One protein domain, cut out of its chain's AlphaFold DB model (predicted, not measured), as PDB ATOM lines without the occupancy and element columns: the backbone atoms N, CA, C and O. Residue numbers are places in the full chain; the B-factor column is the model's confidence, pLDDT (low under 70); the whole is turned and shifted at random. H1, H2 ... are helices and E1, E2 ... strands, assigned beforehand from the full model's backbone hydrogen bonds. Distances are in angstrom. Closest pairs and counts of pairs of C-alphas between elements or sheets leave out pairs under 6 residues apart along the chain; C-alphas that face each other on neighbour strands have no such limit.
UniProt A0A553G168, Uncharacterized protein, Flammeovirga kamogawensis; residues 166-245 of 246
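This is residues 166 to 245 of the 246 residues of an uncharacterized protein of Flammeovirga kamogawensis (UniProt A0A553G168). A curled sheet of four strands, like part of a barrel, makes one end of an elongated model, and three short helices gather loosely at the other end. H2 leads straight into E1, and H3 stands between E2 and E3 along the chain. The printed part has 80 residues, in the order H1 H2 E1 E2 H3 E3 E4, of mixed class; the sheet's order is E1 E2 E3 E4, all antiparallel. It is loose, with a radius of gyration of the C-alphas of 14.5 A and spans of 43 by 27 by 17 A.

H1, residues 171 to 176, begins at C-alpha (43.702, -10.274, -33.961). H2, residues 181 to 191, measures 15.4 A, and E1, residues 192 to 197, 15.5 A. E2, residues 205 to 211, measures 19.3 A, H3, residues 216 to 228, 20.1 A, and E3, residues 232 to 238, 19.2 A. E4, residues 241 to 244, ends at C-alpha (30.686, -16.006, -42.590).

In the hairpin E1 and E2, N 195 and O 208 are 3.0 A apart. Between E2 and E3, N 207 and O 233 are 2.8 A apart; in the hairpin E3 and E4, N 236 and O 243 are 2.7 A apart. H2 only grazes the sheet, with residues 187 to 191. H2 and H3 only just touch, with 3 pairs of C-alphas within 8 A, H3 by residues 221 to 225 alone; the closest C-alphas are Tyr 184 and Val 225, 7.4 A. Every O i to N i+4 pair is within hydrogen-bond range in H1, 3 of 7 in H2, with 5 of 8 O i to N i+3 pairs, and 5 of 9 in H3.

The farthest C-alphas, Glu 217 and Asp 239, are 45.9 A apart. The printed part has no cut and no long link; residues 214 to 215 are under pLDDT 70.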
ATOM      1  N   GLU A 166      38.518  -8.426 -38.574       95.12
ATOM      2  CA  GLU A 166      38.591  -9.562 -37.661       95.12
ATOM      3  C   GLU A 166      38.308 -10.903 -38.352       95.12
ATOM      4  O   GLU A 166      38.784 -11.946 -37.896       95.12
ATOM      5  N   ASP A 167      37.551 -10.902 -39.453       94.75
ATOM      6  CA  ASP A 167      37.324 -12.104 -40.266       94.75
ATOM      7  C   ASP A 167      38.566 -12.461 -41.098       94.75
ATOM      8  O   ASP A 167      38.771 -13.627 -41.420       94.75
ATOM      9  N   ILE A 168      39.420 -11.474 -41.383       94.69
ATOM     10  CA  ILE A 168      40.607 -11.585 -42.243       94.69
ATOM     11  C   ILE A 168      41.880 -11.798 -41.413       94.69
ATOM     12  O   ILE A 168      42.785 -12.509 -41.841       94.69
ATOM     13  N   VAL A 169      41.968 -11.209 -40.218       95.62
ATOM     14  CA  VAL A 169      43.178 -11.216 -39.381       95.62
ATOM     15  C   VAL A 169      42.932 -11.929 -38.054       95.62
ATOM     16  O   VAL A 169      41.921 -11.724 -37.385       95.62
ATOM     17  N   ASP A 170      43.883 -12.758 -37.630       96.69
ATOM     18  CA  ASP A 170      43.939 -13.316 -36.279       96.69
ATOM     19  C   ASP A 170      44.429 -12.257 -35.276       96.69
ATOM     20  O   ASP A 170      45.596 -12.191 -34.879       96.69
ATOM     21  N   ILE A 171      43.492 -11.394 -34.884       96.81
ATOM     22  CA  ILE A 171      43.702 -10.274 -33.961       96.81
ATOM     23  C   ILE A 171      44.264 -10.733 -32.613       96.81
ATOM     24  O   ILE A 171      45.088 -10.039 -32.015       96.81
ATOM     25  N   GLU A 172      43.824 -11.887 -32.114       96.94
ATOM     26  CA  GLU A 172      44.235 -12.365 -30.796       96.94
ATOM     27  C   GLU A 172      45.668 -12.886 -30.819       96.94
ATOM     28  O   GLU A 172      46.448 -12.537 -29.931       96.94
ATOM     29  N   LYS A 173      46.054 -13.628 -31.863       97.62
ATOM     30  CA  LYS A 173      47.448 -14.038 -32.062       97.62
ATOM     31  C   LYS A 173      48.373 -12.831 -32.221       97.62
ATOM     32  O   LYS A 173      49.398 -12.752 -31.551       97.62
ATOM     33  N   MET A 174      47.973 -11.842 -33.020       97.19
ATOM     34  CA  MET A 174      48.764 -10.626 -33.236       97.19
ATOM     35  C   MET A 174      49.031  -9.859 -31.929       97.19
ATOM     36  O   MET A 174      50.160  -9.436 -31.673       97.19
ATOM     37  N   LYS A 175      48.018  -9.743 -31.059       97.50
ATOM     38  CA  LYS A 175      48.174  -9.154 -29.718       97.50
ATOM     39  C   LYS A 175      49.069  -9.996 -28.807       97.50
ATOM     40  O   LYS A 175      49.862  -9.425 -28.060       97.50
ATOM     41  N   GLN A 176      48.936 -11.326 -28.834       98.00
ATOM     42  CA  GLN A 176      49.761 -12.240 -28.029       98.00
ATOM     43  C   GLN A 176      51.250 -12.113 -28.369       98.00
ATOM     44  O   GLN A 176      52.081 -12.127 -27.461       98.00
ATOM     45  N   ASP A 177      51.561 -11.891 -29.645       97.56
ATOM     46  CA  ASP A 177      52.924 -11.686 -30.140       97.56
ATOM     47  C   ASP A 177      53.432 -10.239 -29.929       97.56
ATOM     48  O   ASP A 177      54.576  -9.914 -30.246       97.56
ATOM     49  N   GLY A 178      52.619  -9.365 -29.319       97.12
ATOM     50  CA  GLY A 178      53.010  -8.013 -28.907       97.12
ATOM     51  C   GLY A 178      52.849  -6.938 -29.984       97.12
ATOM     52  O   GLY A 178      53.401  -5.843 -29.840       97.12
ATOM     53  N   HIS A 179      52.096  -7.219 -31.046       96.56
ATOM     54  CA  HIS A 179      51.793  -6.264 -32.108       96.56
ATOM     55  C   HIS A 179      50.428  -5.596 -31.884       96.56
ATOM     56  O   HIS A 179      49.511  -6.199 -31.332       96.56
ATOM     57  N   ASP A 180      50.292  -4.338 -32.315       95.94
ATOM     58  CA  ASP A 180      49.034  -3.581 -32.262       95.94
ATOM     59  C   ASP A 180      48.258  -3.742 -33.582       95.94
ATOM     60  O   ASP A 180      48.688  -3.172 -34.587       95.94
ATOM     61  N   PRO A 181      47.129  -4.478 -33.618       95.25
ATOM     62  CA  PRO A 181      46.402  -4.742 -34.856       95.25
ATOM     63  C   PRO A 181      45.842  -3.490 -35.532       95.25
ATOM     64  O   PRO A 181      45.754  -3.467 -36.759       95.25
ATOM     65  N   GLU A 182      45.497  -2.443 -34.777       94.81
ATOM     66  CA  GLU A 182      44.936  -1.212 -35.352       94.81
ATOM     67  C   GLU A 182      45.981  -0.450 -36.173       94.81
ATOM     68  O   GLU A 182      45.654   0.134 -37.204       94.81
ATOM     69  N   LYS A 183      47.263  -0.532 -35.789       94.56
ATOM     70  CA  LYS A 183      48.373   0.074 -36.540       94.56
ATOM     71  C   LYS A 183      48.484  -0.477 -37.968       94.56
ATOM     72  O   LYS A 183      48.922   0.241 -38.862       94.56
ATOM     73  N   TYR A 184      48.130  -1.744 -38.171       92.38
ATOM     74  CA  TYR A 184      48.307  -2.442 -39.448       92.38
ATOM     75  C   TYR A 184      47.034  -2.494 -40.296       92.38
ATOM     76  O   TYR A 184      47.090  -2.872 -41.463       92.38
ATOM     77  N   LYS A 185      45.890  -2.081 -39.750       93.50
ATOM     78  CA  LYS A 185      44.594  -2.155 -40.429       93.50
ATOM     79  C   LYS A 185      44.568  -1.388 -41.751       93.50
ATOM     80  O   LYS A 185      44.190  -1.950 -42.777       93.50
ATOM     81  N   ASP A 186      45.045  -0.145 -41.736       91.31
ATOM     82  CA  ASP A 186      45.112   0.718 -42.925       91.31
ATOM     83  C   ASP A 186      46.150   0.235 -43.950       91.31
ATOM     84  O   ASP A 186      46.074   0.588 -45.124       91.31
ATOM     85  N   PHE A 187      47.110  -0.589 -43.520       89.88
ATOM     86  CA  PHE A 187      48.069  -1.234 -44.410       89.88
ATOM     87  C   PHE A 187      47.460  -2.462 -45.101       89.88
ATOM     88  O   PHE A 187      47.630  -2.625 -46.308       89.88
ATOM     89  N   ILE A 188      46.753  -3.304 -44.342       89.56
ATOM     90  CA  ILE A 188      46.221  -4.589 -44.808       89.56
ATOM     91  C   ILE A 188      45.006  -4.378 -45.714       89.56
ATOM     92  O   ILE A 188      45.020  -4.837 -46.850       89.56
ATOM     93  N   LEU A 189      43.968  -3.673 -45.243       89.69
ATOM     94  CA  LEU A 189      42.663  -3.630 -45.924       89.69
ATOM     95  C   LEU A 189      42.727  -3.187 -47.398       89.69
ATOM     96  O   LEU A 189      42.074  -3.826 -48.220       89.69
ATOM     97  N   PRO A 190      43.514  -2.162 -47.786       87.75
ATOM     98  CA  PRO A 190      43.609  -1.749 -49.188       87.75
ATOM     99  C   PRO A 190      44.379  -2.727 -50.087       87.75
ATOM    100  O   PRO A 190      44.329  -2.584 -51.306       87.75
ATOM    101  N   LYS A 191      45.125  -3.671 -49.501       87.50
ATOM    102  CA  LYS A 191      46.003  -4.624 -50.202       87.50
ATOM    103  C   LYS A 191      45.441  -6.042 -50.256       87.50
ATOM    104  O   LYS A 191      46.094  -6.927 -50.810       87.50
ATOM    105  N   ILE A 192      44.261  -6.258 -49.677       86.38
ATOM    106  CA  ILE A 192      43.574  -7.543 -49.742       86.38
ATOM    107  C   ILE A 192      43.088  -7.769 -51.164       86.38
ATOM    108  O   ILE A 192      42.355  -6.956 -51.728       86.38
ATOM    109  N   ASN A 193      43.446  -8.926 -51.694       86.31
ATOM    110  CA  ASN A 193      42.775  -9.521 -52.823       86.31
ATOM    111  C   ASN A 193      41.915 -10.687 -52.335       86.31
ATOM    112  O   ASN A 193      42.356 -11.507 -51.528       86.31
ATOM    113  N   ASN A 194      40.693 -10.743 -52.850       87.12
ATOM    114  CA  ASN A 194      39.738 -11.794 -52.552       87.12
ATOM    115  C   ASN A 194      39.599 -12.660 -53.801       87.12
ATOM    116  O   ASN A 194      38.995 -12.222 -54.781       87.12
ATOM    117  N   ASN A 195      40.135 -13.876 -53.742       89.38
ATOM    118  CA  ASN A 195      39.969 -14.864 -54.802       89.38
ATOM    119  C   ASN A 195      38.763 -15.739 -54.437       89.38
ATOM    120  O   ASN A 195      38.793 -16.474 -53.447       89.38
ATOM    121  N   TYR A 196      37.670 -15.607 -55.187       91.88
ATOM    122  CA  TYR A 196      36.398 -16.259 -54.899       91.88
ATOM    123  C   TYR A 196      36.345 -17.643 -55.542       91.88
ATOM    124  O   TYR A 196      36.268 -17.808 -56.760       91.88
ATOM    125  N   GLU A 197      36.241 -18.663 -54.704       92.94
ATOM    126  CA  GLU A 197      36.057 -20.042 -55.122       92.94
ATOM    127  C   GLU A 197      34.580 -20.430 -55.011       92.94
ATOM    128  O   GLU A 197      34.025 -20.628 -53.924       92.94
ATOM    129  N   LEU A 198      33.921 -20.549 -56.166       94.75
ATOM    130  CA  LEU A 198      32.562 -21.080 -56.240       94.75
ATOM    131  C   LEU A 198      32.558 -22.603 -56.011       94.75
ATOM    132  O   LEU A 198      33.433 -23.307 -56.525       94.75
ATOM    133  N   PRO A 199      31.556 -23.153 -55.301       93.62
ATOM    134  CA  PRO A 199      31.517 -24.576 -54.995       93.62
ATOM    135  C   PRO A 199      31.318 -25.417 -56.256       93.62
ATOM    136  O   PRO A 199      30.260 -25.404 -56.883       93.62
ATOM    137  N   ILE A 200      32.314 -26.246 -56.567       90.31
ATOM    138  CA  ILE A 200      32.161 -27.359 -57.512       90.31
ATOM    139  C   ILE A 200      31.310 -28.470 -56.880       90.31
ATOM    140  O   ILE A 200      30.602 -29.194 -57.575       90.31
ATOM    141  N   GLN A 201      31.382 -28.631 -55.558       89.06
ATOM    142  CA  GLN A 201      30.570 -29.551 -54.762       89.06
ATOM    143  C   GLN A 201      30.126 -28.853 -53.476       89.06
ATOM    144  O   GLN A 201      30.843 -28.016 -52.934       89.06
ATOM    145  N   GLY A 202      28.955 -29.226 -52.958       92.06
ATOM    146  CA  GLY A 202      28.377 -28.563 -51.791       92.06
ATOM    147  C   GLY A 202      27.714 -27.235 -52.157       92.06
ATOM    148  O   GLY A 202      27.172 -27.094 -53.250       92.06
ATOM    149  N   LYS A 203      27.676 -26.296 -51.206       93.38
ATOM    150  CA  LYS A 203      26.957 -25.016 -51.351       93.38
ATOM    151  C   LYS A 203      27.731 -23.795 -50.851       93.38
ATOM    152  O   LYS A 203      27.230 -22.689 -51.016       93.38
ATOM    153  N   ASN A 204      28.881 -23.984 -50.215       96.62
ATOM    154  CA  ASN A 204      29.610 -22.900 -49.564       96.62
ATOM    155  C   ASN A 204      30.555 -22.228 -50.555       96.62
ATOM    156  O   ASN A 204      31.097 -22.898 -51.429       96.62
ATOM    157  N   ILE A 205      30.739 -20.924 -50.402       96.62
ATOM    158  CA  ILE A 205      31.738 -20.165 -51.156       96.62
ATOM    159  C   ILE A 205      32.957 -20.012 -50.256       96.62
ATOM    160  O   ILE A 205      32.804 -19.733 -49.067       96.62
ATOM    161  N   THR A 206      34.148 -20.172 -50.812       96.00
ATOM    162  CA  THR A 206      35.395 -19.873 -50.103       96.00
ATOM    163  C   THR A 206      36.020 -18.640 -50.733       96.00
ATOM    164  O   THR A 206      35.989 -18.484 -51.948       96.00
ATOM    165  N   ILE A 207      36.570 -17.751 -49.917       93.44
ATOM    166  CA  ILE A 207      37.437 -16.672 -50.380       93.44
ATOM    167  C   ILE A 207      38.839 -17.003 -49.905       93.44
ATOM    168  O   ILE A 207      39.061 -17.035 -48.696       93.44
ATOM    169  N   ALA A 208      39.774 -17.236 -50.821       91.69
ATOM    170  CA  ALA A 208      41.186 -17.227 -50.472       91.69
ATOM    171  C   ALA A 208      41.638 -15.769 -50.321       91.69
ATOM    172  O   ALA A 208      41.370 -14.932 -51.188       91.69
ATOM    173  N   ILE A 209      42.272 -15.468 -49.189       90.50
ATOM    174  CA  ILE A 209      42.748 -14.124 -48.870       90.50
ATOM    175  C   ILE A 209      44.228 -14.060 -49.184       90.50
ATOM    176  O   ILE A 209      45.034 -14.793 -48.611       90.50
ATOM    177  N   GLU A 210      44.582 -13.102 -50.024       86.94
ATOM    178  CA  GLU A 210      45.965 -12.769 -50.317       86.94
ATOM    179  C   GLU A 210      46.197 -11.298 -49.992       86.94
ATOM    180  O   GLU A 210      45.366 -10.440 -50.291       86.94
ATOM    181  N   VAL A 211      47.329 -10.992 -49.367       85.12
ATOM    182  CA  VAL A 211      47.789  -9.613 -49.193       85.12
ATOM    183  C   VAL A 211      48.951  -9.428 -50.144       85.12
ATOM    184  O   VAL A 211      49.918 -10.179 -50.086       85.12
ATOM    185  N   TYR A 212      48.856  -8.451 -51.035       81.00
ATOM    186  CA  TYR A 212      49.915  -8.215 -52.008       81.00
ATOM    187  C   TYR A 212      50.914  -7.180 -51.514       81.00
ATOM    188  O   TYR A 212      50.530  -6.100 -51.064       81.00
ATOM    189  N   ASP A 213      52.199  -7.502 -51.647       73.12
ATOM    190  CA  ASP A 213      53.288  -6.547 -51.479       73.12
ATOM    191  C   ASP A 213      53.625  -5.914 -52.834       73.12
ATOM    192  O   ASP A 213      53.988  -6.600 -53.792       73.12
ATOM    193  N   TYR A 214      53.458  -4.598 -52.929       62.81
ATOM    194  CA  TYR A 214      53.663  -3.849 -54.169       62.81
ATOM    195  C   TYR A 214      54.932  -3.002 -54.153       62.81
ATOM    196  O   TYR A 214      55.328  -2.499 -55.205       62.81
ATOM    197  N   LEU A 215      55.548  -2.791 -52.986       67.62
ATOM    198  CA  LEU A 215      56.605  -1.801 -52.805       67.62
ATOM    199  C   LEU A 215      57.651  -2.326 -51.819       67.62
ATOM    200  O   LEU A 215      57.340  -2.581 -50.663       67.62
ATOM    201  N   GLU A 216      58.918  -2.380 -52.240       70.56
ATOM    202  CA  GLU A 216      60.035  -2.838 -51.392       70.56
ATOM    203  C   GLU A 216      60.099  -2.118 -50.029       70.56
ATOM    204  O   GLU A 216      60.482  -2.720 -49.024       70.56
ATOM    205  N   GLU A 217      59.682  -0.848 -49.981       72.62
ATOM    206  CA  GLU A 217      59.649  -0.003 -48.777       72.62
ATOM    207  C   GLU A 217      58.643  -0.479 -47.714       72.62
ATOM    208  O   GLU A 217      58.747  -0.106 -46.545       72.62
ATOM    209  N   GLU A 218      57.677  -1.313 -48.097       78.25
ATOM    210  CA  GLU A 218      56.622  -1.831 -47.227       78.25
ATOM    211  C   GLU A 218      56.835  -3.294 -46.809       78.25
ATOM    212  O   GLU A 218      56.096  -3.812 -45.964       78.25
ATOM    213  N   SER A 219      57.887  -3.931 -47.328       81.81
ATOM    214  CA  SER A 219      58.191  -5.346 -47.102       81.81
ATOM    215  C   SER A 219      58.314  -5.710 -45.616       81.81
ATOM    216  O   SER A 219      57.797  -6.737 -45.183       81.81
ATOM    217  N   GLU A 220      58.907  -4.846 -44.782       86.00
ATOM    218  CA  GLU A 220      58.989  -5.079 -43.330       86.00
ATOM    219  C   GLU A 220      57.606  -5.177 -42.670       86.00
ATOM    220  O   GLU A 220      57.395  -6.016 -41.794       86.00
ATOM    221  N   MET A 221      56.651  -4.336 -43.083       87.81
ATOM    222  CA  MET A 221      55.284  -4.396 -42.562       87.81
ATOM    223  C   MET A 221      54.567  -5.643 -43.065       87.81
ATOM    224  O   MET A 221      53.891  -6.291 -42.268       87.81
ATOM    225  N   TYR A 222      54.767  -6.012 -44.333       89.75
ATOM    226  CA  TYR A 222      54.239  -7.248 -44.905       89.75
ATOM    227  C   TYR A 222      54.668  -8.483 -44.094       89.75
ATOM    228  O   TYR A 222      53.811  -9.222 -43.613       89.75
ATOM    229  N   TYR A 223      55.970  -8.651 -43.834       90.75
ATOM    230  CA  TYR A 223      56.483  -9.798 -43.068       90.75
ATOM    231  C   TYR A 223      55.989  -9.843 -41.621       90.75
ATOM    232  O   TYR A 223      55.929 -10.918 -41.022       90.75
ATOM    233  N   ILE A 224      55.640  -8.691 -41.042       92.31
ATOM    234  CA  ILE A 224      55.000  -8.658 -39.728       92.31
ATOM    235  C   ILE A 224      53.559  -9.154 -39.834       92.31
ATOM    236  O   ILE A 224      53.146  -9.926 -38.980       92.31
ATOM    237  N   VAL A 225      52.778  -8.718 -40.827       93.25
ATOM    238  CA  VAL A 225      51.331  -8.996 -40.867       93.25
ATOM    239  C   VAL A 225      50.968 -10.358 -41.455       93.25
ATOM    240  O   VAL A 225      49.983 -10.952 -41.018       93.25
ATOM    241  N   GLU A 226      51.753 -10.861 -42.408       93.25
ATOM    242  CA  GLU A 226      51.497 -12.104 -43.152       93.25
ATOM    243  C   GLU A 226      51.153 -13.305 -42.243       93.25
ATOM    244  O   GLU A 226      50.141 -13.962 -42.498       93.25
ATOM    245  N   PRO A 227      51.864 -13.572 -41.123       95.44
ATOM    246  CA  PRO A 227      51.569 -14.712 -40.246       95.44
ATOM    247  C   PRO A 227      50.221 -14.642 -39.511       95.44
ATOM    248  O   PRO A 227      49.854 -15.612 -38.830       95.44
ATOM    249  N   TYR A 228      49.531 -13.502 -39.573       96.06
ATOM    250  CA  TYR A 228      48.238 -13.267 -38.929       96.06
ATOM    251  C   TYR A 228      47.077 -13.233 -39.927       96.06
ATOM    252  O   TYR A 228      45.929 -13.190 -39.491       96.06
ATOM    253  N   ILE A 229      47.331 -13.269 -41.238       94.69
ATOM    254  CA  ILE A 229      46.269 -13.338 -42.246       94.69
ATOM    255  C   ILE A 229      45.658 -14.743 -42.240       94.69
ATOM    256  O   ILE A 229      46.349 -15.754 -42.383       94.69
ATOM    257  N   LYS A 230      44.338 -14.821 -42.068       91.50
ATOM    258  CA  LYS A 230      43.564 -16.053 -42.212       91.50
ATOM    259  C   LYS A 230      43.525 -16.372 -43.702       91.50
ATOM    260  O   LYS A 230      42.861 -15.678 -44.454       91.50
ATOM    261  N   GLY A 231      44.259 -17.392 -44.142       90.19
ATOM    262  CA  GLY A 231      44.443 -17.677 -45.575       90.19
ATOM    263  C   GLY A 231      43.151 -17.902 -46.377       90.19
ATOM    264  O   GLY A 231      43.182 -17.816 -47.601       90.19
ATOM    265  N   ALA A 232      42.017 -18.168 -45.717       94.88
ATOM    266  CA  ALA A 232      40.711 -18.196 -46.362       94.88
ATOM    267  C   ALA A 232      39.558 -17.858 -45.398       94.88
ATOM    268  O   ALA A 232      39.657 -18.102 -44.193       94.88
ATOM    269  N   ILE A 233      38.440 -17.377 -45.951       95.44
ATOM    270  CA  ILE A 233      37.136 -17.239 -45.282       95.44
ATOM    271  C   ILE A 233      36.129 -18.157 -45.968       95.44
ATOM    272  O   ILE A 233      35.986 -18.129 -47.189       95.44
ATOM    273  N   THR A 234      35.381 -18.930 -45.182       97.06
ATOM    274  CA  THR A 234      34.281 -19.753 -45.696       97.06
ATOM    275  C   THR A 234      32.942 -19.068 -45.446       97.06
ATOM    276  O   THR A 234      32.634 -18.654 -44.331       97.06
ATOM    277  N   TYR A 235      32.122 -18.991 -46.486       97.69
ATOM    278  CA  TYR A 235      30.760 -18.480 -46.459       97.69
ATOM    279  C   TYR A 235      29.770 -19.640 -46.533       97.69
ATOM    280  O   TYR A 235      29.672 -20.353 -47.538       97.69
ATOM    281  N   LEU A 236      29.008 -19.820 -45.460       97.50
ATOM    282  CA  LEU A 236      27.987 -20.847 -45.329       97.50
ATOM    283  C   LEU A 236      26.696 -20.402 -46.005       97.50
ATOM    284  O   LEU A 236      26.154 -19.342 -45.698       97.50
ATOM    285  N   TRP A 237      26.157 -21.250 -46.876       95.88
ATOM    286  CA  TRP A 237      24.852 -21.010 -47.485       95.88
ATOM    287  C   TRP A 237      23.702 -21.205 -46.483       95.88
ATOM    288  O   TRP A 237      23.605 -22.255 -45.837       95.88
ATOM    289  N   LYS A 238      22.794 -20.227 -46.409       94.19
ATOM    290  CA  LYS A 238      21.606 -20.201 -45.538       94.19
ATOM    291  C   LYS A 238      20.338 -19.854 -46.321       94.19
ATOM    292  O   LYS A 238      19.698 -18.845 -46.065       94.19
ATOM    293  N   ASP A 239      19.984 -20.709 -47.281       86.19
ATOM    294  CA  ASP A 239      18.706 -20.699 -48.021       86.19
ATOM    295  C   ASP A 239      18.179 -19.300 -48.394       86.19
ATOM    296  O   ASP A 239      17.030 -18.941 -48.144       86.19
ATOM    297  N   GLY A 240      19.039 -18.515 -49.042       90.38
ATOM    298  CA  GLY A 240      18.727 -17.182 -49.559       90.38
ATOM    299  C   GLY A 240      19.918 -16.235 -49.483       90.38
ATOM    300  O   GLY A 240      20.089 -15.410 -50.375       90.38
ATOM    301  N   HIS A 241      20.765 -16.406 -48.470       95.19
ATOM    302  CA  HIS A 241      21.943 -15.578 -48.220       95.19
ATOM    303  C   HIS A 241      23.129 -16.414 -47.727       95.19
ATOM    304  O   HIS A 241      23.003 -17.611 -47.446       95.19
ATOM    305  N   PHE A 242      24.290 -15.773 -47.628       97.31
ATOM    306  CA  PHE A 242      25.506 -16.336 -47.059       97.31
ATOM    307  C   PHE A 242      25.841 -15.714 -45.705       97.31
ATOM    308  O   PHE A 242      25.606 -14.532 -45.461       97.31
ATOM    309  N   GLU A 243      26.445 -16.518 -44.836       96.81
ATOM    310  CA  GLU A 243      26.976 -16.091 -43.542       96.81
ATOM    311  C   GLU A 243      28.435 -16.525 -43.419       96.81
ATOM    312  O   GLU A 243      28.781 -17.640 -43.803       96.81
ATOM    313  N   ILE A 244      29.286 -15.666 -42.862       96.06
ATOM    314  CA  ILE A 244      30.686 -16.006 -42.590       96.06
ATOM    315  C   ILE A 244      30.744 -17.088 -41.502       96.06
ATOM    316  O   ILE A 244      30.117 -16.953 -40.448       96.06
ATOM    317  N   GLU A 245      31.497 -18.158 -41.757       95.81
ATOM    318  CA  GLU A 245      31.852 -19.157 -40.751       95.81
ATOM    319  C   GLU A 245      32.826 -18.536 -39.736       95.81
ATOM    320  O   GLU A 245      33.899 -18.066 -40.113       95.81
TER     321      GLU A 245